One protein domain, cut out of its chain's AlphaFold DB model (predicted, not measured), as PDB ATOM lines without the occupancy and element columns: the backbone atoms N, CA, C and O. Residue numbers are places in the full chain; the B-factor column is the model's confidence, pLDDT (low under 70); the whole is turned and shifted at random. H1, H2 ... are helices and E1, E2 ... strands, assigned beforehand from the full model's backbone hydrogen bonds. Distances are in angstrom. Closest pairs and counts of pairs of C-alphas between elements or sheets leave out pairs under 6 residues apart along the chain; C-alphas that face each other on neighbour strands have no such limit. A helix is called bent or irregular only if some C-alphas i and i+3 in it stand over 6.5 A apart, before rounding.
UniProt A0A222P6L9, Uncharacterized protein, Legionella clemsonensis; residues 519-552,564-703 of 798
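AT A GLANCE: This is residues 519 to 552 and 564 to 703 of the 798 residues of an uncharacterized protein of Legionella clemsonensis (UniProt A0A222P6L9). A small closed barrel of five short strands, E1, E4, E5, E6 and E7, stands at one end of a helical body. In that body H1, H3 and H5 lie side by side in a row, with H8 crossing H5 beyond them, and H2, H4 and H7 make a second layer behind; the two-strand ribbon E2 and E3 lies at the far end of the long axis. The printed part has 174 residues, with eight named helices and seven named strands in the order H1 E1 E2 E3 E4 H2 H3 E5 H4 H5 E6 E7 H6 H7 H8; the class is mixed, and so is the barrel, while E2 and E3 are antiparallel. It is compact, with a radius of gyration of the C-alphas of 16.4 A and spans of 51 by 34 by 32 A.

IN THESE COORDINATES: Find E1 at C-alpha 534, (122.146, 78.940, 72.430); it runs 14.9 A through residues 534 to 539. The barrel's others are E4, 569 to 574, 14.7 A; E5, 608 to 610; E6, 644 to 648, 13.1 A; and E7, 651 to 653. E2 is 547 to 549 and E3 565 to 567. H1, 521 to 529, begins at (109.686, 80.467, 92.665). Then come H2, 575 to 583, irregular with C-alphas 578 and 581 7.0 A apart; H3, 592 to 602, 15.7 A; H4, 614 to 625, 17.2 A; H5, 629 to 641, 16.6 A; H6, 661 to 664; H7, 669 to 677; and H8, 680 to 692, 17.3 A, which ends at C-alpha 692, (118.684, 108.193, 79.946).

HOW THE PARTS SIT: Round the barrel, look for N 534 and O 572 at 2.9 A, E1 antiparallel to E4; N 609 and O 573 at 2.9 A, E4 parallel to E5; N 645 and O 608 at 2.9 A, E5 parallel to E6; N 646 and O 653 at 2.9 A in the hairpin E6 and E7; and N 539 and O 652 at 2.8 A, E7 parallel to E1. E4, H2 H3, E5 and E5, H4 H5, E6 are strand-helix-strand units, parallel neighbours with helices between, each with a right-handed crossover. H6 is on the barrel, outside it. H5, the hub, touches H3 at C-alphas 631 and 596, 5.7 A, a shallow tilt of 17 degrees, the same way; H8 at 633 and 685, 6.1 A, a steep tilt of 56 degrees; and H6 at 639 and 661, 5.1 A. H3 touches H1 at 598 and 525, 5.8 A. H4 touches H2 at 615 and 579, 6.5 A, with residues 614 to 618 alone, and H7 at 620 and 672, 6.3 A, with residues 619 to 624 alone. In H1, H3, H4, H5, H7 and H8 every O i to N i+4 pair is within hydrogen-bond range; H2 has 2 of 5, beside 3 of 6 O i to N i+3 pairs, and H6 is too short for such a pair.

THE WHOLE: The C-alphas farthest apart, of Ser 564 and Gln 589, are 51.7 A apart. Residues 553 to 563 are not printed; C-alphas 552 and 564 stand 9.9 A apart across the cut. Of the links printed whole, none is long. Mean pLDDT of the printed part is 85.0; residues 550 to 552, 564 to 565 and 614 are under 70.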
ATOM      1  N   PHE A 519     104.421  75.420  90.171       88.31
ATOM      2  CA  PHE A 519     105.843  75.521  90.505       88.31
ATOM      3  C   PHE A 519     106.114  76.655  91.493       88.31
ATOM      4  O   PHE A 519     105.583  77.755  91.343       88.31
ATOM      5  N   THR A 520     106.975  76.393  92.480       88.50
ATOM      6  CA  THR A 520     107.494  77.417  93.394       88.50
ATOM      7  C   THR A 520     108.516  78.308  92.690       88.50
ATOM      8  O   THR A 520     109.154  77.899  91.715       88.50
ATOM      9  N   ALA A 521     108.716  79.521  93.210       87.38
ATOM     10  CA  ALA A 521     109.686  80.467  92.665       87.38
ATOM     11  C   ALA A 521     111.117  79.921  92.653       87.38
ATOM     12  O   ALA A 521     111.791  80.003  91.631       87.38
ATOM     13  N   SER A 522     111.546  79.285  93.746       89.44
ATOM     14  CA  SER A 522     112.860  78.642  93.853       89.44
ATOM     15  C   SER A 522     113.118  77.627  92.735       89.44
ATOM     16  O   SER A 522     114.116  77.724  92.027       89.44
ATOM     17  N   LEU A 523     112.180  76.700  92.523       89.38
ATOM     18  CA  LEU A 523     112.270  75.665  91.495       89.38
ATOM     19  C   LEU A 523     112.352  76.274  90.088       89.38
ATOM     20  O   LEU A 523     113.135  75.815  89.259       89.38
ATOM     21  N   MET A 524     111.565  77.324  89.827       89.56
ATOM     22  CA  MET A 524     111.577  78.033  88.546       89.56
ATOM     23  C   MET A 524     112.881  78.792  88.301       89.56
ATOM     24  O   MET A 524     113.426  78.728  87.201       89.56
ATOM     25  N   ILE A 525     113.400  79.483  89.312       90.12
ATOM     26  CA  ILE A 525     114.679  80.195  89.241       90.12
ATOM     27  C   ILE A 525     115.815  79.209  88.938       90.12
ATOM     28  O   ILE A 525     116.620  79.455  88.038       90.12
ATOM     29  N   ASP A 526     115.849  78.067  89.626       90.62
ATOM     30  CA  ASP A 526     116.841  77.020  89.379       90.62
ATOM     31  C   ASP A 526     116.707  76.418  87.976       90.62
ATOM     32  O   ASP A 526     117.714  76.213  87.296       90.62
ATOM     33  N   TYR A 527     115.480  76.168  87.505       92.00
ATOM     34  CA  TYR A 527     115.231  75.729  86.129       92.00
ATOM     35  C   TYR A 527     115.826  76.716  85.118       92.00
ATOM     36  O   TYR A 527     116.605  76.313  84.254       92.00
ATOM     37  N   LEU A 528     115.525  78.010  85.262       90.00
ATOM     38  CA  LEU A 528     115.992  79.057  84.352       90.00
ATOM     39  C   LEU A 528     117.524  79.174  84.333       90.00
ATOM     40  O   LEU A 528     118.110  79.351  83.262       90.00
ATOM     41  N   LYS A 529     118.189  79.031  85.489       90.38
ATOM     42  CA  LYS A 529     119.662  79.031  85.587       90.38
ATOM     43  C   LYS A 529     120.303  77.899  84.780       90.38
ATOM     44  O   LYS A 529     121.385  78.094  84.240       90.38
ATOM     45  N   ASN A 530     119.624  76.757  84.660       88.81
ATOM     46  CA  ASN A 530     120.123  75.565  83.969       88.81
ATOM     47  C   ASN A 530     119.695  75.460  82.494       88.81
ATOM     48  O   ASN A 530     120.093  74.518  81.810       88.81
ATOM     49  N   ILE A 531     118.905  76.407  81.971       87.88
ATOM     50  CA  ILE A 531     118.583  76.441  80.535       87.88
ATOM     51  C   ILE A 531     119.867  76.618  79.722       87.88
ATOM     52  O   ILE A 531     120.669  77.506  80.013       87.88
ATOM     53  N   LEU A 532     120.015  75.805  78.675       85.81
ATOM     54  CA  LEU A 532     121.113  75.889  77.714       85.81
ATOM     55  C   LEU A 532     121.139  77.249  77.010       85.81
ATOM     56  O   LEU A 532     120.147  77.693  76.429       85.81
ATOM     57  N   GLU A 533     122.310  77.878  77.029       91.06
ATOM     58  CA  GLU A 533     122.598  79.054  76.215       91.06
ATOM     59  C   GLU A 533     122.795  78.617  74.765       91.06
ATOM     60  O   GLU A 533     123.582  77.714  74.474       91.06
ATOM     61  N   LEU A 534     122.074  79.251  73.849       88.94
ATOM     62  CA  LEU A 534     122.146  78.940  72.430       88.94
ATOM     63  C   LEU A 534     123.217  79.822  71.800       88.94
ATOM     64  O   LEU A 534     123.143  81.036  71.938       88.94
ATOM     65  N   ASN A 535     124.188  79.234  71.105       91.06
ATOM     66  CA  ASN A 535     125.147  79.976  70.288       91.06
ATOM     67  C   ASN A 535     124.784  79.777  68.817       91.06
ATOM     68  O   ASN A 535     125.099  78.733  68.247       91.06
ATOM     69  N   LEU A 536     124.056  80.733  68.241       88.88
ATOM     70  CA  LEU A 536     123.415  80.574  66.935       88.88
ATOM     71  C   LEU A 536     124.019  81.517  65.902       88.88
ATOM     72  O   LEU A 536     124.402  82.642  66.222       88.88
ATOM     73  N   GLU A 537     124.095  81.025  64.670       89.88
ATOM     74  CA  GLU A 537     124.455  81.809  63.493       89.88
ATOM     75  C   GLU A 537     123.351  82.816  63.182       89.88
ATOM     76  O   GLU A 537     122.172  82.455  63.150       89.88
ATOM     77  N   ILE A 538     123.734  84.072  62.954       90.88
ATOM     78  CA  ILE A 538     122.784  85.147  62.673       90.88
ATOM     79  C   ILE A 538     122.741  85.430  61.175       90.88
ATOM     80  O   ILE A 538     123.761  85.750  60.560       90.88
ATOM     81  N   CYS A 539     121.542  85.375  60.609       87.81
ATOM     82  CA  CYS A 539     121.266  85.655  59.207       87.81
ATOM     83  C   CYS A 539     120.592  87.019  59.005       87.81
ATOM     84  O   CYS A 539     119.900  87.549  59.881       87.81
ATOM     85  N   ASP A 540     120.787  87.585  57.814       83.88
ATOM     86  CA  ASP A 540     120.043  88.742  57.327       83.88
ATOM     87  C   ASP A 540     118.604  88.353  56.925       83.88
ATOM     88  O   ASP A 540     118.223  87.182  56.906       83.88
ATOM     89  N   LEU A 541     117.790  89.346  56.549       81.94
ATOM     90  CA  LEU A 541     116.394  89.149  56.120       81.94
ATOM     91  C   LEU A 541     116.228  88.254  54.875       81.94
ATOM     92  O   LEU A 541     115.105  87.894  54.528       81.94
ATOM     93  N   ARG A 542     117.316  87.933  54.165       81.25
ATOM     94  CA  ARG A 542     117.330  87.050  52.991       81.25
ATOM     95  C   ARG A 542     117.841  85.649  53.334       81.25
ATOM     96  O   ARG A 542     118.005  84.840  52.425       81.25
ATOM     97  N   GLY A 543     118.093  85.369  54.614       77.81
ATOM     98  CA  GLY A 543     118.630  84.097  55.089       77.81
ATOM     99  C   GLY A 543     120.133  83.937  54.850       77.81
ATOM    100  O   GLY A 543     120.643  82.827  54.979       77.81
ATOM    101  N   ALA A 544     120.855  85.006  54.489       84.31
ATOM    102  CA  ALA A 544     122.300  84.950  54.291       84.31
ATOM    103  C   ALA A 544     123.045  85.229  55.611       84.31
ATOM    104  O   ALA A 544     122.683  86.186  56.301       84.31
ATOM    105  N   PRO A 545     124.106  84.478  55.958       86.38
ATOM    106  CA  PRO A 545     124.839  84.691  57.207       86.38
ATOM    107  C   PRO A 545     125.462  86.090  57.269       86.38
ATOM    108  O   PRO A 545     126.134  86.526  56.327       86.38
ATOM    109  N   ILE A 546     125.269  86.792  58.388       85.12
ATOM    110  CA  ILE A 546     125.872  88.104  58.627       85.12
ATOM    111  C   ILE A 546     127.369  87.910  58.868       85.12
ATOM    112  O   ILE A 546     127.783  87.117  59.711       85.12
ATOM    113  N   ARG A 547     128.194  88.653  58.128       82.50
ATOM    114  CA  ARG A 547     129.655  88.601  58.244       82.50
ATOM    115  C   ARG A 547     130.183  89.830  58.962       82.50
ATOM    116  O   ARG A 547     129.819  90.951  58.613       82.50
ATOM    117  N   ILE A 548     131.068  89.612  59.929       79.31
ATOM    118  CA  ILE A 548     131.740  90.668  60.688       79.31
ATOM    119  C   ILE A 548     133.252  90.625  60.457       79.31
ATOM    120  O   ILE A 548     133.846  89.559  60.279       79.31
ATOM    121  N   ASN A 549     133.875  91.802  60.469       73.12
ATOM    122  CA  ASN A 549     135.327  91.931  60.419       73.12
ATOM    123  C   ASN A 549     135.895  91.683  61.825       73.12
ATOM    124  O   ASN A 549     135.402  92.261  62.797       73.12
ATOM    125  N   LEU A 550     136.920  90.835  61.939       58.19
ATOM    126  CA  LEU A 550     137.652  90.673  63.196       58.19
ATOM    127  C   LEU A 550     138.391  91.981  63.544       58.19
ATOM    128  O   LEU A 550     138.927  92.629  62.642       58.19
ATOM    129  N   PRO A 551     138.455  92.382  64.827       57.06
ATOM    130  CA  PRO A 551     139.392  93.417  65.236       57.06
ATOM    131  C   PRO A 551     140.831  92.920  64.993       57.06
ATOM    132  O   PRO A 551     141.094  91.730  65.191       57.06
ATOM    133  N   PRO A 552     141.762  93.791  64.561       49.25
ATOM    134  CA  PRO A 552     143.149  93.396  64.331       49.25
ATOM    135  C   PRO A 552     143.750  92.847  65.633       49.25
ATOM    136  O   PRO A 552     143.759  93.535  66.652       49.25
ATOM    137  N   SER A 564     139.607  88.652  56.758       52.88
ATOM    138  CA  SER A 564     139.085  87.480  57.447       52.88
ATOM    139  C   SER A 564     137.715  87.834  58.023       52.88
ATOM    140  O   SER A 564     137.529  88.063  59.216       52.88
ATOM    141  N   GLN A 565     136.734  87.938  57.127       65.38
ATOM    142  CA  GLN A 565     135.328  88.017  57.501       65.38
ATOM    143  C   GLN A 565     134.912  86.701  58.152       65.38
ATOM    144  O   GLN A 565     135.033  85.636  57.544       65.38
ATOM    145  N   THR A 566     134.393  86.775  59.373       79.88
ATOM    146  CA  THR A 566     133.848  85.615  60.089       79.88
ATOM    147  C   THR A 566     132.332  85.720  60.182       79.88
ATOM    148  O   THR A 566     131.765  86.812  60.116       79.88
ATOM    149  N   ILE A 567     131.667  84.571  60.277       84.94
ATOM    150  CA  ILE A 567     130.216  84.498  60.457       84.94
ATOM    151  C   ILE A 567     129.870  84.966  61.876       84.94
ATOM    152  O   ILE A 567     130.535  84.585  62.842       84.94
ATOM    153  N   LEU A 568     128.841  85.806  62.001       86.81
ATOM    154  CA  LEU A 568     128.353  86.288  63.286       86.81
ATOM    155  C   LEU A 568     127.605  85.172  64.022       86.81
ATOM    156  O   LEU A 568     126.556  84.714  63.573       86.81
ATOM    157  N   TYR A 569     128.123  84.811  65.194       88.94
ATOM    158  CA  TYR A 569     127.423  83.993  66.178       88.94
ATOM    159  C   TYR A 569     127.070  84.835  67.400       88.94
ATOM    160  O   TYR A 569     127.887  85.639  67.866       88.94
ATOM    161  N   GLU A 570     125.872  84.631  67.940       88.81
ATOM    162  CA  GLU A 570     125.427  85.306  69.155       88.81
ATOM    163  C   GLU A 570     124.865  84.318  70.173       88.81
ATOM    164  O   GLU A 570     124.156  83.366  69.833       88.81
ATOM    165  N   LYS A 571     125.208  84.562  71.443       91.19
ATOM    166  CA  LYS A 571     124.670  83.813  72.573       91.19
ATOM    167  C   LYS A 571     123.313  84.376  72.962       91.19
ATOM    168  O   LYS A 571     123.199  85.573  73.197       91.19
ATOM    169  N   MET A 572     122.310  83.520  73.091       91.88
ATOM    170  CA  MET A 572     120.955  83.938  73.441       91.88
ATOM    171  C   MET A 572     120.193  82.877  74.233       91.88
ATOM    172  O   MET A 572     120.520  81.688  74.205       91.88
ATOM    173  N   ILE A 573     119.133  83.318  74.910       91.88
ATOM    174  CA  ILE A 573     118.165  82.437  75.572       91.88
ATOM    175  C   ILE A 573     116.935  82.255  74.678       91.88
ATOM    176  O   ILE A 573     116.352  83.229  74.204       91.88
ATOM    177  N   GLY A 574     116.517  81.005  74.458       89.75
ATOM    178  CA  GLY A 574     115.262  80.694  73.766       89.75
ATOM    179  C   GLY A 574     114.046  80.949  74.654       89.75
ATOM    180  O   GLY A 574     113.863  80.259  75.662       89.75
ATOM    181  N   LEU A 575     113.198  81.914  74.282       88.44
ATOM    182  CA  LEU A 575     112.037  82.314  75.087       88.44
ATOM    183  C   LEU A 575     110.990  81.205  75.211       88.44
ATOM    184  O   LEU A 575     110.334  81.090  76.239       88.44
ATOM    185  N   GLY A 576     110.866  80.339  74.215       83.62
ATOM    186  CA  GLY A 576     110.006  79.163  74.219       83.62
ATOM    187  C   GLY A 576     110.334  78.237  75.367       83.62
ATOM    188  O   GLY A 576     109.455  77.852  76.136       83.62
ATOM    189  N   ILE A 577     111.610  77.919  75.543       82.12
ATOM    190  CA  ILE A 577     112.052  77.048  76.629       82.12
ATOM    191  C   ILE A 577     111.924  77.781  77.970       82.12
ATOM    192  O   ILE A 577     111.359  77.224  78.907       82.12
ATOM    193  N   ALA A 578     112.359  79.042  78.045       86.06
ATOM    194  CA  ALA A 578     112.359  79.807  79.290       86.06
ATOM    195  C   ALA A 578     110.958  80.129  79.829       86.06
ATOM    196  O   ALA A 578     110.707  79.994  81.026       86.06
ATOM    197  N   LEU A 579     110.036  80.543  78.960       82.25
ATOM    198  CA  LEU A 579     108.749  81.100  79.373       82.25
ATOM    199  C   LEU A 579     107.630  80.063  79.438       82.25
ATOM    200  O   LEU A 579     106.692  80.251  80.210       82.25
ATOM    201  N   THR A 580     107.698  78.957  78.685       78.69
ATOM    202  CA  THR A 580     106.594  77.978  78.684       78.69
ATOM    203  C   THR A 580     106.252  77.472  80.091       78.69
ATOM    204  O   THR A 580     105.066  77.460  80.432       78.69
ATOM    205  N   PRO A 581     107.216  77.081  80.949       82.94
ATOM    206  CA  PRO A 581     106.875  76.581  82.279       82.94
ATOM    207  C   PRO A 581     106.354  77.666  83.230       82.94
ATOM    208  O   PRO A 581     105.644  77.337  84.178       82.94
ATOM    209  N   LEU A 582     106.623  78.953  82.966       78.38
ATOM    210  CA  LEU A 582     106.076  80.055  83.769       78.38
ATOM    211  C   LEU A 582     104.551  80.158  83.658       78.38
ATOM    212  O   LEU A 582     103.920  80.612  84.601       78.38
ATOM    213  N   SER A 583     103.945  79.663  82.571       74.00
ATOM    214  CA  SER A 583     102.479  79.555  82.464       74.00
ATOM    215  C   SER A 583     101.855  78.562  83.459       74.00
ATOM    216  O   SER A 583     100.651  78.601  83.703       74.00
ATOM    217  N   ILE A 584     102.667  77.663  84.024       77.12
ATOM    218  CA  ILE A 584     102.275  76.684  85.050       77.12
ATOM    219  C   ILE A 584     102.642  77.204  86.451       77.12
ATOM    220  O   ILE A 584     102.060  76.792  87.453       77.12
ATOM    221  N   ALA A 585     103.601  78.125  86.543       77.31
ATOM    222  CA  ALA A 585     103.929  78.795  87.789       77.31
ATOM    223  C   ALA A 585     102.835  79.805  88.156       77.31
ATOM    224  O   ALA A 585     102.311  80.530  87.309       77.31
ATOM    225  N   THR A 586     102.533  79.935  89.445       72.81
ATOM    226  CA  THR A 586     101.725  81.049  89.949       72.81
ATOM    227  C   THR A 586     102.596  82.301  90.047       72.81
ATOM    228  O   THR A 586     102.823  82.838  91.123       72.81
ATOM    229  N   PHE A 587     103.115  82.780  88.912       74.00
ATOM    230  CA  PHE A 587     104.115  83.855  88.868       74.00
ATOM    231  C   PHE A 587     103.644  85.161  89.534       74.00
ATOM    232  O   PHE A 587     104.438  85.900  90.113       74.00
ATOM    233  N   HIS A 588     102.333  85.425  89.539       74.81
ATOM    234  CA  HIS A 588     101.732  86.545  90.273       74.81
ATOM    235  C   HIS A 588     101.911  86.448  91.801       74.81
ATOM    236  O   HIS A 588     101.854  87.470  92.477       74.81
ATOM    237  N   GLN A 589     102.142  85.247  92.342       80.12
ATOM    238  CA  GLN A 589     102.419  84.988  93.760       80.12
ATOM    239  C   GLN A 589     103.908  85.102  94.108       80.12
ATOM    240  O   GLN A 589     104.255  85.012  95.283       80.12
ATOM    241  N   PHE A 590     104.796  85.277  93.122       87.44
ATOM    242  CA  PHE A 590     106.221  85.461  93.391       87.44
ATOM    243  C   PHE A 590     106.433  86.809  94.078       87.44
ATOM    244  O   PHE A 590     105.792  87.811  93.743       87.44
ATOM    245  N   THR A 591     107.368  86.848  95.019       89.75
ATOM    246  CA  THR A 591     107.808  88.099  95.633       89.75
ATOM    247  C   THR A 591     108.508  88.989  94.606       89.75
ATOM    248  O   THR A 591     109.017  88.526  93.582       89.75
ATOM    249  N   GLU A 592     108.588  90.289  94.889       90.00
ATOM    250  CA  GLU A 592     109.284  91.263  94.035       90.00
ATOM    251  C   GLU A 592     110.726  90.830  93.732       90.00
ATOM    252  O   GLU A 592     111.174  90.890  92.588       90.00
ATOM    253  N   ARG A 593     111.436  90.318  94.748       92.12
ATOM    254  CA  ARG A 593     112.810  89.822  94.617       92.12
ATOM    255  C   ARG A 593     112.907  88.635  93.657       92.12
ATOM    256  O   ARG A 593     113.805  88.606  92.821       92.12
ATOM    257  N   GLU A 594     111.989  87.679  93.757       91.75
ATOM    258  CA  GLU A 594     111.970  86.483  92.904       91.75
ATOM    259  C   GLU A 594     111.607  86.822  91.453       91.75
ATOM    260  O   GLU A 594     112.189  86.264  90.518       91.75
ATOM    261  N   LYS A 595     110.685  87.773  91.248       89.62
ATOM    262  CA  LYS A 595     110.353  88.297  89.914       89.62
ATOM    263  C   LYS A 595     111.557  88.988  89.273       89.62
ATOM    264  O   LYS A 595     111.854  88.728  88.107       89.62
ATOM    265  N   LEU A 596     112.274  89.827  90.030       91.38
ATOM    266  CA  LEU A 596     113.499  90.482  89.561       91.38
ATOM    267  C   LEU A 596     114.572  89.463  89.168       91.38
ATOM    268  O   LEU A 596     115.120  89.558  88.072       91.38
ATOM    269  N   GLU A 597     114.843  88.479  90.029       93.19
ATOM    270  CA  GLU A 597     115.836  87.436  89.756       93.19
ATOM    271  C   GLU A 597     115.463  86.624  88.505       93.19
ATOM    272  O   GLU A 597     116.301  86.422  87.627       93.19
ATOM    273  N   THR A 598     114.192  86.238  88.361       89.75
ATOM    274  CA  THR A 598     113.683  85.523  87.176       89.75
ATOM    275  C   THR A 598     113.972  86.293  85.883       89.75
ATOM    276  O   THR A 598     114.526  85.735  84.934       89.75
ATOM    277  N   LEU A 599     113.641  87.587  85.850       90.12
ATOM    278  CA  LEU A 599     113.847  88.439  84.678       90.12
ATOM    279  C   LEU A 599     115.333  88.634  84.360       90.12
ATOM    280  O   LEU A 599     115.731  88.546  83.199       90.12
ATOM    281  N   GLN A 600     116.166  88.832  85.384       91.62
ATOM    282  CA  GLN A 600     117.617  88.942  85.221       91.62
ATOM    283  C   GLN A 600     118.223  87.673  84.611       91.62
ATOM    284  O   GLN A 600     119.075  87.766  83.730       91.62
ATOM    285  N   ILE A 601     117.766  86.489  85.031       91.38
ATOM    286  CA  ILE A 601     118.260  85.213  84.494       91.38
ATOM    287  C   ILE A 601     117.856  85.030  83.029       91.38
ATOM    288  O   ILE A 601     118.670  84.545  82.243       91.38
ATOM    289  N   ILE A 602     116.636  85.426  82.648       89.88
ATOM    290  CA  ILE A 602     116.171  85.377  81.250       89.88
ATOM    291  C   ILE A 602     117.026  86.296  80.365       89.88
ATOM    292  O   ILE A 602     117.404  85.912  79.260       89.88
ATOM    293  N   MET A 603     117.375  87.483  80.865       90.94
ATOM    294  CA  MET A 603     118.157  88.486  80.131       90.94
ATOM    295  C   MET A 603     119.682  88.301  80.237       90.94
ATOM    296  O   MET A 603     120.428  89.120  79.703       90.94
ATOM    297  N   ARG A 604     120.184  87.240  80.890       91.69
ATOM    298  CA  ARG A 604     121.618  87.100  81.230       91.69
ATOM    299  C   ARG A 604     122.575  87.093  80.034       91.69
ATOM    300  O   ARG A 604     123.728  87.483  80.182       91.69
ATOM    301  N   CYS A 605     122.111  86.645  78.865       87.81
ATOM    302  CA  CYS A 605     122.914  86.620  77.638       87.81
ATOM    303  C   CYS A 605     122.893  87.954  76.876       87.81
ATOM    304  O   CYS A 605     123.613  88.090  75.895       87.81
ATOM    305  N   GLY A 606     122.066  88.919  77.291       87.69
ATOM    306  CA  GLY A 606     121.894  90.194  76.589       87.69
ATOM    307  C   GLY A 606     121.123  90.102  75.268       87.69
ATOM    308  O   GLY A 606     120.944  91.124  74.623       87.69
ATOM    309  N   ALA A 607     120.647  88.916  74.877       91.44
ATOM    310  CA  ALA A 607     119.846  88.675  73.680       91.44
ATOM    311  C   ALA A 607     118.905  87.477  73.880       91.44
ATOM    312  O   ALA A 607     119.214  86.538  74.629       91.44
ATOM    313  N   VAL A 608     117.761  87.489  73.191       92.44
ATOM    314  CA  VAL A 608     116.741  86.434  73.279       92.44
ATOM    315  C   VAL A 608     116.258  85.980  71.902       92.44
ATOM    316  O   VAL A 608     116.154  86.770  70.966       92.44
ATOM    317  N   ARG A 609     115.920  84.695  71.777       92.06
ATOM    318  CA  ARG A 609     115.278  84.140  70.579       92.06
ATOM    319  C   ARG A 609     113.774  84.051  70.796       92.06
ATOM    320  O   ARG A 609     113.328  83.374  71.721       92.06
ATOM    321  N   TYR A 610     113.009  84.685  69.920       89.38
ATOM    322  CA  TYR A 610     111.560  84.585  69.869       89.38
ATOM    323  C   TYR A 610     111.136  83.389  69.005       89.38
ATOM    324  O   TYR A 610     111.264  83.393  67.781       89.38
ATOM    325  N   ASP A 611     110.646  82.350  69.673       84.12
ATOM    326  CA  ASP A 611     110.266  81.051  69.104       84.12
ATOM    327  C   ASP A 611     108.937  80.514  69.683       84.12
ATOM    328  O   ASP A 611     108.571  79.364  69.442       84.12
ATOM    329  N   THR A 612     108.181  81.331  70.433       78.50
ATOM    330  CA  THR A 612     106.843  80.967  70.926       78.50
ATOM    331  C   THR A 612     105.883  82.164  70.994       78.50
ATOM    332  O   THR A 612     106.247  83.200  71.547       78.50
ATOM    333  N   PRO A 613     104.614  82.012  70.565       74.62
ATOM    334  CA  PRO A 613     103.548  82.981  70.847       74.62
ATOM    335  C   PRO A 613     103.094  83.004  72.318       74.62
ATOM    336  O   PRO A 613     102.263  83.818  72.706       74.62
ATOM    337  N   GLN A 614     103.561  82.071  73.155       69.38
ATOM    338  CA  GLN A 614     103.207  82.032  74.582       69.38
ATOM    339  C   GLN A 614     103.826  83.199  75.367       69.38
ATOM    340  O   GLN A 614     103.296  83.565  76.417       69.38
ATOM    341  N   ALA A 615     104.898  83.805  74.842       70.00
ATOM    342  CA  ALA A 615     105.480  85.032  75.378       70.00
ATOM    343  C   ALA A 615     104.441  86.169  75.427       70.00
ATOM    344  O   ALA A 615     104.387  86.905  76.409       70.00
ATOM    345  N   ASP A 616     103.554  86.244  74.429       77.69
ATOM    346  CA  ASP A 616     102.511  87.265  74.309       77.69
ATOM    347  C   ASP A 616     101.564  87.286  75.514       77.69
ATOM    348  O   ASP A 616     101.171  88.354  75.980       77.69
ATOM    349  N   ASN A 617     101.145  86.112  75.997       75.75
ATOM    350  CA  ASN A 617     100.198  86.012  77.110       75.75
ATOM    351  C   ASN A 617     100.882  86.342  78.435       75.75
ATOM    352  O   ASN A 617     100.322  87.070  79.244       75.75
ATOM    353  N   LEU A 618     102.120  85.878  78.618       73.50
ATOM    354  CA  LEU A 618     102.884  86.140  79.832       73.50
ATOM    355  C   LEU A 618     103.194  87.636  80.007       73.50
ATOM    356  O   LEU A 618     103.053  88.164  81.107       73.50
ATOM    357  N   VAL A 619     103.570  88.334  78.928       79.00
ATOM    358  CA  VAL A 619     103.795  89.791  78.956       79.00
ATOM    359  C   VAL A 619     102.510  90.534  79.327       79.00
ATOM    360  O   VAL A 619     102.539  91.436  80.162       79.00
ATOM    361  N   VAL A 620     101.372  90.134  78.753       82.00
ATOM    362  CA  VAL A 620     100.065  90.720  79.082       82.00
ATOM    363  C   VAL A 620      99.697  90.473  80.545       82.00
ATOM    364  O   VAL A 620      99.307  91.412  81.236       82.00
ATOM    365  N   ASP A 621      99.841  89.246  81.039       77.81
ATOM    366  CA  ASP A 621      99.529  88.899  82.431       77.81
ATOM    367  C   ASP A 621     100.390  89.706  83.408       77.81
ATOM    368  O   ASP A 621      99.904  90.206  84.428       77.81
ATOM    369  N   PHE A 622     101.659  89.910  83.062       78.50
ATOM    370  CA  PHE A 622     102.571  90.696  83.871       78.50
ATOM    371  C   PHE A 622     102.185  92.174  83.918       78.50
ATOM    372  O   PHE A 622     102.043  92.740  84.998       78.50
ATOM    373  N   LEU A 623     101.962  92.795  82.755       80.88
ATOM    374  CA  LEU A 623     101.555  94.201  82.682       80.88
ATOM    375  C   LEU A 623     100.181  94.442  83.329       80.88
ATOM    376  O   LEU A 623      99.876  95.569  83.704       80.88
ATOM    377  N   THR A 624      99.353  93.398  83.464       80.00
ATOM    378  CA  THR A 624      98.035  93.486  84.112       80.00
ATOM    379  C   THR A 624      98.151  93.514  85.636       80.00
ATOM    380  O   THR A 624      97.333  94.145  86.299       80.00
ATOM    381  N   THR A 625      99.129  92.804  86.203       76.31
ATOM    382  CA  THR A 625      99.177  92.507  87.645       76.31
ATOM    383  C   THR A 625     100.287  93.238  88.396       76.31
ATOM    384  O   THR A 625     100.196  93.385  89.614       76.31
ATOM    385  N   GLU A 626     101.328  93.704  87.705       83.62
ATOM    386  CA  GLU A 626     102.507  94.273  88.348       83.62
ATOM    387  C   GLU A 626     102.387  95.778  88.614       83.62
ATOM    388  O   GLU A 626     102.039  96.566  87.737       83.62
ATOM    389  N   THR A 627     102.754  96.187  89.831       81.69
ATOM    390  CA  THR A 627     102.737  97.593  90.267       81.69
ATOM    391  C   THR A 627     104.070  98.054  90.856       81.69
ATOM    392  O   THR A 627     104.282  99.257  91.013       81.69
ATOM    393  N   HIS A 628     105.002  97.137  91.142       88.81
ATOM    394  CA  HIS A 628     106.286  97.468  91.740       88.81
ATOM    395  C   HIS A 628     107.249  98.097  90.707       88.81
ATOM    396  O   HIS A 628     107.591  97.448  89.708       88.81
ATOM    397  N   PRO A 629     107.770  99.325  90.933       88.88
ATOM    398  CA  PRO A 629     108.525 100.076  89.923       88.88
ATOM    399  C   PRO A 629     109.765  99.359  89.376       88.88
ATOM    400  O   PRO A 629     110.025  99.394  88.175       88.88
ATOM    401  N   GLN A 630     110.538  98.681  90.232       90.75
ATOM    402  CA  GLN A 630     111.769  98.005  89.795       90.75
ATOM    403  C   GLN A 630     111.477  96.780  88.925       90.75
ATOM    404  O   GLN A 630     112.211  96.491  87.982       90.75
ATOM    405  N   VAL A 631     110.400  96.068  89.249       90.06
ATOM    406  CA  VAL A 631     109.978  94.840  88.568       90.06
ATOM    407  C   VAL A 631     109.385  95.208  87.202       90.06
ATOM    408  O   VAL A 631     109.772  94.637  86.182       90.06
ATOM    409  N   LEU A 632     108.568  96.267  87.164       89.62
ATOM    410  CA  LEU A 632     108.054  96.880  85.938       89.62
ATOM    411  C   LEU A 632     109.183  97.369  85.013       89.62
ATOM    412  O   LEU A 632     109.172  97.067  83.821       89.62
ATOM    413  N   ARG A 633     110.202  98.048  85.557       91.62
ATOM    414  CA  ARG A 633     111.383  98.496  84.796       91.62
ATOM    415  C   ARG A 633     112.118  97.333  84.117       91.62
ATOM    416  O   ARG A 633     112.476  97.447  82.949       91.62
ATOM    417  N   GLN A 634     112.317  96.203  84.802       91.44
ATOM    418  CA  GLN A 634     112.985  95.034  84.204       91.44
ATOM    419  C   GLN A 634     112.172  94.386  83.076       91.44
ATOM    420  O   GLN A 634     112.749  93.899  82.108       91.44
ATOM    421  N   ILE A 635     110.842  94.416  83.142       89.88
ATOM    422  CA  ILE A 635     110.008  93.926  82.034       89.88
ATOM    423  C   ILE A 635     110.008  94.861  80.849       89.88
ATOM    424  O   ILE A 635     110.074  94.387  79.720       89.88
ATOM    425  N   LEU A 636     110.005  96.171  81.080       91.31
ATOM    426  CA  LEU A 636     110.177  97.133  79.997       91.31
ATOM    427  C   LEU A 636     111.532  96.941  79.304       91.31
ATOM    428  O   LEU A 636     111.600  97.001  78.079       91.31
ATOM    429  N   ARG A 637     112.587  96.599  80.056       92.06
ATOM    430  CA  ARG A 637     113.883  96.204  79.484       92.06
ATOM    431  C   ARG A 637     113.812  94.933  78.646       92.06
ATOM    432  O   ARG A 637     114.352  94.926  77.545       92.06
ATOM    433  N   LEU A 638     113.140  93.885  79.118       90.81
ATOM    434  CA  LEU A 638     112.947  92.666  78.324       90.81
ATOM    435  C   LEU A 638     112.148  92.952  77.042       90.81
ATOM    436  O   LEU A 638     112.491  92.462  75.970       90.81
ATOM    437  N   LEU A 639     111.093  93.762  77.154       91.06
ATOM    438  CA  LEU A 639     110.146  94.039  76.077       91.06
ATOM    439  C   LEU A 639     110.724  94.967  74.999       91.06
ATOM    440  O   LEU A 639     110.504  94.721  73.813       91.06
ATOM    441  N   PHE A 640     111.460  96.008  75.402       91.62
ATOM    442  CA  PHE A 640     111.967  97.041  74.497       91.62
ATOM    443  C   PHE A 640     113.478  97.008  74.303       91.62
ATOM    444  O   PHE A 640     113.930  97.240  73.192       91.62
ATOM    445  N   LEU A 641     114.268  96.738  75.340       91.44
ATOM    446  CA  LEU A 641     115.718  96.978  75.323       91.44
ATOM    447  C   LEU A 641     116.566  95.705  75.295       91.44
ATOM    448  O   LEU A 641     117.784  95.781  75.412       91.44
ATOM    449  N   THR A 642     115.946  94.540  75.118       92.19
ATOM    450  CA  THR A 642     116.657  93.277  74.899       92.19
ATOM    451  C   THR A 642     116.549  92.891  73.421       92.19
ATOM    452  O   THR A 642     115.435  92.631  72.945       92.19
ATOM    453  N   PRO A 643     117.673  92.851  72.679       93.12
ATOM    454  CA  PRO A 643     117.724  92.383  71.299       93.12
ATOM    455  C   PRO A 643     117.007  91.044  71.142       93.12
ATOM    456  O   PRO A 643     117.296  90.083  71.860       93.12
ATOM    457  N   SER A 644     116.040  91.000  70.230       92.12
ATOM    458  CA  SER A 644     115.198  89.825  70.016       92.12
ATOM    459  C   SER A 644     115.306  89.336  68.576       92.12
ATOM    460  O   SER A 644     115.175  90.115  67.638       92.12
ATOM    461  N   TYR A 645     115.538  88.037  68.411       92.38
ATOM    462  CA  TYR A 645     115.795  87.406  67.116       92.38
ATOM    463  C   TYR A 645     114.666  86.447  66.754       92.38
ATOM    464  O   TYR A 645     114.183  85.712  67.616       92.38
ATOM    465  N   GLN A 646     114.261  86.415  65.486       90.81
ATOM    466  CA  GLN A 646     113.183  85.548  65.017       90.81
ATOM    467  C   GLN A 646     113.740  84.229  64.473       90.81
ATOM    468  O   GLN A 646     114.693  84.225  63.696       90.81
ATOM    469  N   LEU A 647     113.123  83.108  64.853       86.56
ATOM    470  CA  LEU A 647     113.375  81.814  64.220       86.56
ATOM    471  C   LEU A 647     112.519  81.684  62.948       86.56
ATOM    472  O   LEU A 647     111.292  81.771  63.023       86.56
ATOM    473  N   ILE A 648     113.161  81.484  61.796       82.50
ATOM    474  CA  ILE A 648     112.505  81.221  60.507       82.50
ATOM    475  C   ILE A 648     113.130  79.956  59.915       82.50
ATOM    476  O   ILE A 648     114.330  79.922  59.635       82.50
ATOM    477  N   ASP A 649     112.301  78.921  59.752       78.56
ATOM    478  CA  ASP A 649     112.712  77.547  59.452       78.56
ATOM    479  C   ASP A 649     113.778  77.067  60.457       78.56
ATOM    480  O   ASP A 649     113.474  76.933  61.644       78.56
ATOM    481  N   ASP A 650     115.025  76.903  60.011       74.00
ATOM    482  CA  ASP A 650     116.177  76.508  60.837       74.00
ATOM    483  C   ASP A 650     117.206  77.643  61.024       74.00
ATOM    484  O   ASP A 650     118.316  77.420  61.510       74.00
ATOM    485  N   THR A 651     116.859  78.875  60.639       81.94
ATOM    486  CA  THR A 651     117.759  80.041  60.683       81.94
ATOM    487  C   THR A 651     117.278  81.101  61.669       81.94
ATOM    488  O   THR A 651     116.078  81.262  61.908       81.94
ATOM    489  N   VAL A 652     118.221  81.840  62.259       90.56
ATOM    490  CA  VAL A 652     117.924  82.930  63.194       90.56
ATOM    491  C   VAL A 652     118.165  84.259  62.505       90.56
ATOM    492  O   VAL A 652     119.279  84.549  62.079       90.56
ATOM    493  N   ILE A 653     117.121  85.075  62.407       91.06
ATOM    494  CA  ILE A 653     117.150  86.335  61.670       91.06
ATOM    495  C   ILE A 653     117.013  87.508  62.637       91.06
ATOM    496  O   ILE A 653     116.167  87.508  63.535       91.06
ATOM    497  N   PHE A 654     117.842  88.528  62.422       90.00
ATOM    498  CA  PHE A 654     117.695  89.824  63.074       90.00
ATOM    499  C   PHE A 654     117.062  90.834  62.117       90.00
ATOM    500  O   PHE A 654     117.606  91.109  61.046       90.00
ATOM    501  N   ASN A 655     115.936  91.424  62.518       89.00
ATOM    502  CA  ASN A 655     115.291  92.501  61.777       89.00
ATOM    503  C   ASN A 655     115.491  93.836  62.514       89.00
ATOM    504  O   ASN A 655     114.854  94.057  63.541       89.00
ATOM    505  N   PRO A 656     116.293  94.782  61.989       85.44
ATOM    506  CA  PRO A 656     116.469  96.095  62.613       85.44
ATOM    507  C   PRO A 656     115.177  96.918  62.747       85.44
ATOM    508  O   PRO A 656     115.144  97.860  63.534       85.44
ATOM    509  N   LYS A 657     114.123  96.591  61.980       84.44
ATOM    510  CA  LYS A 657     112.792  97.213  62.098       84.44
ATOM    511  C   LYS A 657     111.907  96.567  63.163       84.44
ATOM    512  O   LYS A 657     110.913  97.159  63.561       84.44
ATOM    513  N   GLU A 658     112.269  95.376  63.623       89.31
ATOM    514  CA  GLU A 658     111.592  94.657  64.700       89.31
ATOM    515  C   GLU A 658     112.631  94.207  65.741       89.31
ATOM    516  O   GLU A 658     112.805  93.013  65.984       89.31
ATOM    517  N   PRO A 659     113.389  95.153  66.328       89.62
ATOM    518  CA  PRO A 659     114.639  94.839  67.021       89.62
ATOM    519  C   PRO A 659     114.451  94.187  68.400       89.62
ATOM    520  O   PRO A 659     115.416  93.697  68.989       89.62
ATOM    521  N   CYS A 660     113.234  94.208  68.943       91.69
ATOM    522  CA  CYS A 660     112.914  93.731  70.283       91.69
ATOM    523  C   CYS A 660     111.549  93.036  70.331       91.69
ATOM    524  O   CYS A 660     110.749  93.108  69.392       91.69
ATOM    525  N   LEU A 661     111.285  92.374  71.457       90.19
ATOM    526  CA  LEU A 661     110.113  91.532  71.667       90.19
ATOM    527  C   LEU A 661     108.790  92.267  71.401       90.19
ATOM    528  O   LEU A 661     107.882  91.663  70.837       90.19
ATOM    529  N   PHE A 662     108.693  93.562  71.733       90.69
ATOM    530  CA  PHE A 662     107.498  94.377  71.480       90.69
ATOM    531  C   PHE A 662     107.026  94.299  70.022       90.69
ATOM    532  O   PHE A 662     105.845  94.084  69.774       90.69
ATOM    533  N   PHE A 663     107.949  94.406  69.062       88.25
ATOM    534  CA  PHE A 663     107.622  94.400  67.633       88.25
ATOM    535  C   PHE A 663     107.396  92.995  67.067       88.25
ATOM    536  O   PHE A 663     106.688  92.837  66.067       88.25
ATOM    537  N   LEU A 664     107.996  91.976  67.688       87.44
ATOM    538  CA  LEU A 664     107.844  90.577  67.279       87.44
ATOM    539  C   LEU A 664     106.512  89.976  67.754       87.44
ATOM    540  O   LEU A 664     105.956  89.107  67.079       87.44
ATOM    541  N   ILE A 665     105.958  90.467  68.868       86.44
ATOM    542  CA  ILE A 665     104.606  90.123  69.317       86.44
ATOM    543  C   ILE A 665     103.597  90.691  68.315       86.44
ATOM    544  O   ILE A 665     103.469  91.902  68.162       86.44
ATOM    545  N   LYS A 666     102.844  89.822  67.630       84.44
ATOM    546  CA  LYS A 666     101.833  90.249  66.640       84.44
ATOM    547  C   LYS A 666     100.407  90.191  67.173       84.44
ATOM    548  O   LYS A 666      99.619  91.094  66.913       84.44
ATOM    549  N   LYS A 667     100.052  89.138  67.917       82.50
ATOM    550  CA  LYS A 667      98.656  88.864  68.291       82.50
ATOM    551  C   LYS A 667      98.142  89.809  69.378       82.50
ATOM    552  O   LYS A 667      97.054  90.357  69.240       82.50
ATOM    553  N   ASN A 668      98.920  89.994  70.445       83.94
ATOM    554  CA  ASN A 668      98.527  90.819  71.593       83.94
ATOM    555  C   ASN A 668      99.066  92.261  71.524       83.94
ATOM    556  O   ASN A 668      98.883  93.010  72.482       83.94
ATOM    557  N   HIS A 669      99.692  92.670  70.412       84.31
ATOM    558  CA  HIS A 669     100.318  93.991  70.274       84.31
ATOM    559  C   HIS A 669      99.377  95.160  70.623       84.31
ATOM    560  O   HIS A 669      99.753  95.959  71.481       84.31
ATOM    561  N   PRO A 670      98.139  95.250  70.083       83.75
ATOM    562  CA  PRO A 670      97.256  96.383  70.385       83.75
ATOM    563  C   PRO A 670      96.897  96.476  71.873       83.75
ATOM    564  O   PRO A 670      96.806  97.562  72.431       83.75
ATOM    565  N   LYS A 671      96.738  95.321  72.530       84.69
ATOM    566  CA  LYS A 671      96.422  95.244  73.959       84.69
ATOM    567  C   LYS A 671      97.607  95.694  74.816       84.69
ATOM    568  O   LYS A 671      97.415  96.432  75.774       84.69
ATOM    569  N   ILE A 672      98.823  95.258  74.481       86.38
ATOM    570  CA  ILE A 672     100.045  95.676  75.188       86.38
ATOM    571  C   ILE A 672     100.238  97.189  75.048       86.38
ATOM    572  O   ILE A 672     100.518  97.865  76.035       86.38
ATOM    573  N   GLU A 673     100.040  97.728  73.845       85.62
ATOM    574  CA  GLU A 673     100.130  99.164  73.582       85.62
ATOM    575  C   GLU A 673      99.111  99.964  74.407       85.62
ATOM    576  O   GLU A 673      99.489 100.916  75.090       85.62
ATOM    577  N   GLU A 674      97.845  99.535  74.431       85.50
ATOM    578  CA  GLU A 674      96.794 100.153  75.251       85.50
ATOM    579  C   GLU A 674      97.148 100.143  76.749       85.50
ATOM    580  O   GLU A 674      97.003 101.155  77.439       85.50
ATOM    581  N   MET A 675      97.655  99.018  77.260       86.38
ATOM    582  CA  MET A 675      98.052  98.881  78.664       86.38
ATOM    583  C   MET A 675      99.213  99.807  79.035       86.38
ATOM    584  O   MET A 675      99.199 100.401  80.113       86.38
ATOM    585  N   LEU A 676     100.202  99.958  78.149       87.31
ATOM    586  CA  LEU A 676     101.328 100.868  78.358       87.31
ATOM    587  C   LEU A 676     100.868 102.328  78.330       87.31
ATOM    588  O   LEU A 676     101.185 103.079  79.248       87.31
ATOM    589  N   VAL A 677     100.076 102.725  77.329       85.75
ATOM    590  CA  VAL A 677      99.572 104.103  77.175       85.75
ATOM    591  C   VAL A 677      98.758 104.561  78.389       85.75
ATOM    592  O   VAL A 677      98.822 105.736  78.766       85.75
ATOM    593  N   ASN A 678      98.026 103.641  79.019       85.31
ATOM    594  CA  ASN A 678      97.202 103.916  80.196       85.31
ATOM    595  C   ASN A 678      97.964 103.817  81.533       85.31
ATOM    596  O   ASN A 678      97.388 104.118  82.579       85.31
ATOM    597  N   ASN A 679      99.249 103.441  81.529       86.56
ATOM    598  CA  ASN A 679     100.075 103.310  82.729       86.56
ATOM    599  C   ASN A 679     101.183 104.380  82.760       86.56
ATOM    600  O   ASN A 679     102.270 104.206  82.210       86.56
ATOM    601  N   SER A 680     100.919 105.497  83.447       86.31
ATOM    602  CA  SER A 680     101.844 106.638  83.531       86.31
ATOM    603  C   SER A 680     103.206 106.284  84.141       86.31
ATOM    604  O   SER A 680     104.228 106.793  83.682       86.31
ATOM    605  N   LEU A 681     103.248 105.377  85.123       87.44
ATOM    606  CA  LEU A 681     104.499 104.883  85.702       87.44
ATOM    607  C   LEU A 681     105.322 104.098  84.668       87.44
ATOM    608  O   LEU A 681     106.521 104.334  84.547       87.44
ATOM    609  N   ALA A 682     104.690 103.201  83.904       87.12
ATOM    610  CA  ALA A 682     105.369 102.426  82.864       87.12
ATOM    611  C   ALA A 682     105.951 103.327  81.766       87.12
ATOM    612  O   ALA A 682     107.088 103.123  81.348       87.12
ATOM    613  N   ILE A 683     105.202 104.349  81.339       87.62
ATOM    614  CA  ILE A 683     105.656 105.320  80.336       87.62
ATOM    615  C   ILE A 683     106.863 106.121  80.842       87.62
ATOM    616  O   ILE A 683     107.843 106.255  80.110       87.62
ATOM    617  N   ASN A 684     106.833 106.601  82.089       85.88
ATOM    618  CA  ASN A 684     107.962 107.326  82.680       85.88
ATOM    619  C   ASN A 684     109.219 106.444  82.771       85.88
ATOM    620  O   ASN A 684     110.307 106.875  82.400       85.88
ATOM    621  N   LEU A 685     109.073 105.189  83.211       89.31
ATOM    622  CA  LEU A 685     110.193 104.246  83.292       89.31
ATOM    623  C   LEU A 685     110.738 103.877  81.906       89.31
ATOM    624  O   LEU A 685     111.949 103.787  81.731       89.31
ATOM    625  N   LEU A 686     109.865 103.682  80.912       88.75
ATOM    626  CA  LEU A 686     110.277 103.404  79.535       88.75
ATOM    627  C   LEU A 686     111.021 104.595  78.926       88.75
ATOM    628  O   LEU A 686     112.009 104.399  78.224       88.75
ATOM    629  N   PHE A 687     110.580 105.822  79.220       87.19
ATOM    630  CA  PHE A 687     111.293 107.036  78.842       87.19
ATOM    631  C   PHE A 687     112.713 107.064  79.428       87.19
ATOM    632  O   PHE A 687     113.680 107.234  78.682       87.19
ATOM    633  N   GLU A 688     112.844 106.864  80.743       85.75
ATOM    634  CA  GLU A 688     114.145 106.842  81.422       85.75
ATOM    635  C   GLU A 688     115.075 105.795  80.803       85.75
ATOM    636  O   GLU A 688     116.214 106.096  80.457       85.75
ATOM    637  N   GLU A 689     114.586 104.575  80.598       88.31
ATOM    638  CA  GLU A 689     115.395 103.495  80.044       88.31
ATOM    639  C   GLU A 689     115.771 103.748  78.572       88.31
ATOM    640  O   GLU A 689     116.918 103.535  78.188       88.31
ATOM    641  N   LEU A 690     114.860 104.269  77.744       85.62
ATOM    642  CA  LEU A 690     115.122 104.494  76.318       85.62
ATOM    643  C   LEU A 690     116.077 105.674  76.053       85.62
ATOM    644  O   LEU A 690     116.864 105.615  75.103       85.62
ATOM    645  N   PHE A 691     116.025 106.732  76.869       82.19
ATOM    646  CA  PHE A 691     116.757 107.980  76.608       82.19
ATOM    647  C   PHE A 691     117.850 108.319  77.622       82.19
ATOM    648  O   PHE A 691     118.776 109.046  77.264       82.19
ATOM    649  N   LEU A 692     117.755 107.838  78.864       81.88
ATOM    650  CA  LEU A 692     118.684 108.193  79.946       81.88
ATOM    651  C   LEU A 692     119.621 107.045  80.341       81.88
ATOM    652  O   LEU A 692     120.500 107.250  81.177       81.88
ATOM    653  N   THR A 693     119.464 105.857  79.753       81.88
ATOM    654  CA  THR A 693     120.374 104.725  79.971       81.88
ATOM    655  C   THR A 693     121.101 104.331  78.691       81.88
ATOM    656  O   THR A 693     120.575 104.479  77.586       81.88
ATOM    657  N   GLU A 694     122.331 103.838  78.834       77.44
ATOM    658  CA  GLU A 694     123.088 103.278  77.717       77.44
ATOM    659  C   GLU A 694     122.533 101.894  77.355       77.44
ATOM    660  O   GLU A 694     122.570 100.958  78.157       77.44
ATOM    661  N   GLY A 695     122.008 101.771  76.136       75.81
ATOM    662  CA  GLY A 695     121.541 100.501  75.587       75.81
ATOM    663  C   GLY A 695     122.682  99.587  75.163       75.81
ATOM    664  O   GLY A 695     123.728 100.059  74.715       75.81
ATOM    665  N   CYS A 696     122.462  98.272  75.208       83.44
ATOM    666  CA  CYS A 696     123.427  97.313  74.675       83.44
ATOM    667  C   CYS A 696     123.612  97.475  73.155       83.44
ATOM    668  O   CYS A 696     122.682  97.829  72.424       83.44
ATOM    669  N   THR A 697     124.822  97.196  72.671       85.75
ATOM    670  CA  THR A 697     125.155  97.254  71.245       85.75
ATOM    671  C   THR A 697     124.733  95.972  70.534       85.75
ATOM    672  O   THR A 697     125.042  94.865  70.974       85.75
ATOM    673  N   VAL A 698     124.038  96.113  69.404       85.69
ATOM    674  CA  VAL A 698     123.562  94.982  68.600       85.69
ATOM    675  C   VAL A 698     124.538  94.709  67.464       85.69
ATOM    676  O   VAL A 698     124.605  95.456  66.483       85.69
ATOM    677  N   LYS A 699     125.292  93.612  67.576       83.94
ATOM    678  CA  LYS A 699     126.321  93.229  66.593       83.94
ATOM    679  C   LYS A 699     125.742  93.013  65.196       83.94
ATOM    680  O   LYS A 699     126.328  93.475  64.221       83.94
ATOM    681  N   ALA A 700     124.560  92.400  65.110       82.62
ATOM    682  CA  ALA A 700     123.843  92.157  63.856       82.62
ATOM    683  C   ALA A 700     123.443  93.444  63.106       82.62
ATOM    684  O   ALA A 700     123.110  93.393  61.926       82.62
ATOM    685  N   SER A 701     123.505  94.604  63.769       82.81
ATOM    686  CA  SER A 701     123.196  95.913  63.194       82.81
ATOM    687  C   SER A 701     124.381  96.876  63.312       82.81
ATOM    688  O   SER A 701     124.218  98.021  63.737       82.81
ATOM    689  N   ASN A 702     125.587  96.423  62.958       79.75
ATOM    690  CA  ASN A 702     126.813  97.234  62.962       79.75
ATOM    691  C   ASN A 702     127.110  97.900  64.322       79.75
ATOM    692  O   ASN A 702     127.536  99.050  64.368       79.75
ATOM    693  N   ASN A 703     126.865  97.189  65.428       82.38
ATOM    694  CA  ASN A 703     127.040  97.684  66.802       82.38
ATOM    695  C   ASN A 703     126.181  98.915  67.154       82.38
ATOM    696  O   ASN A 703     126.517  99.657  68.075       82.38
TER     697      ASN A 703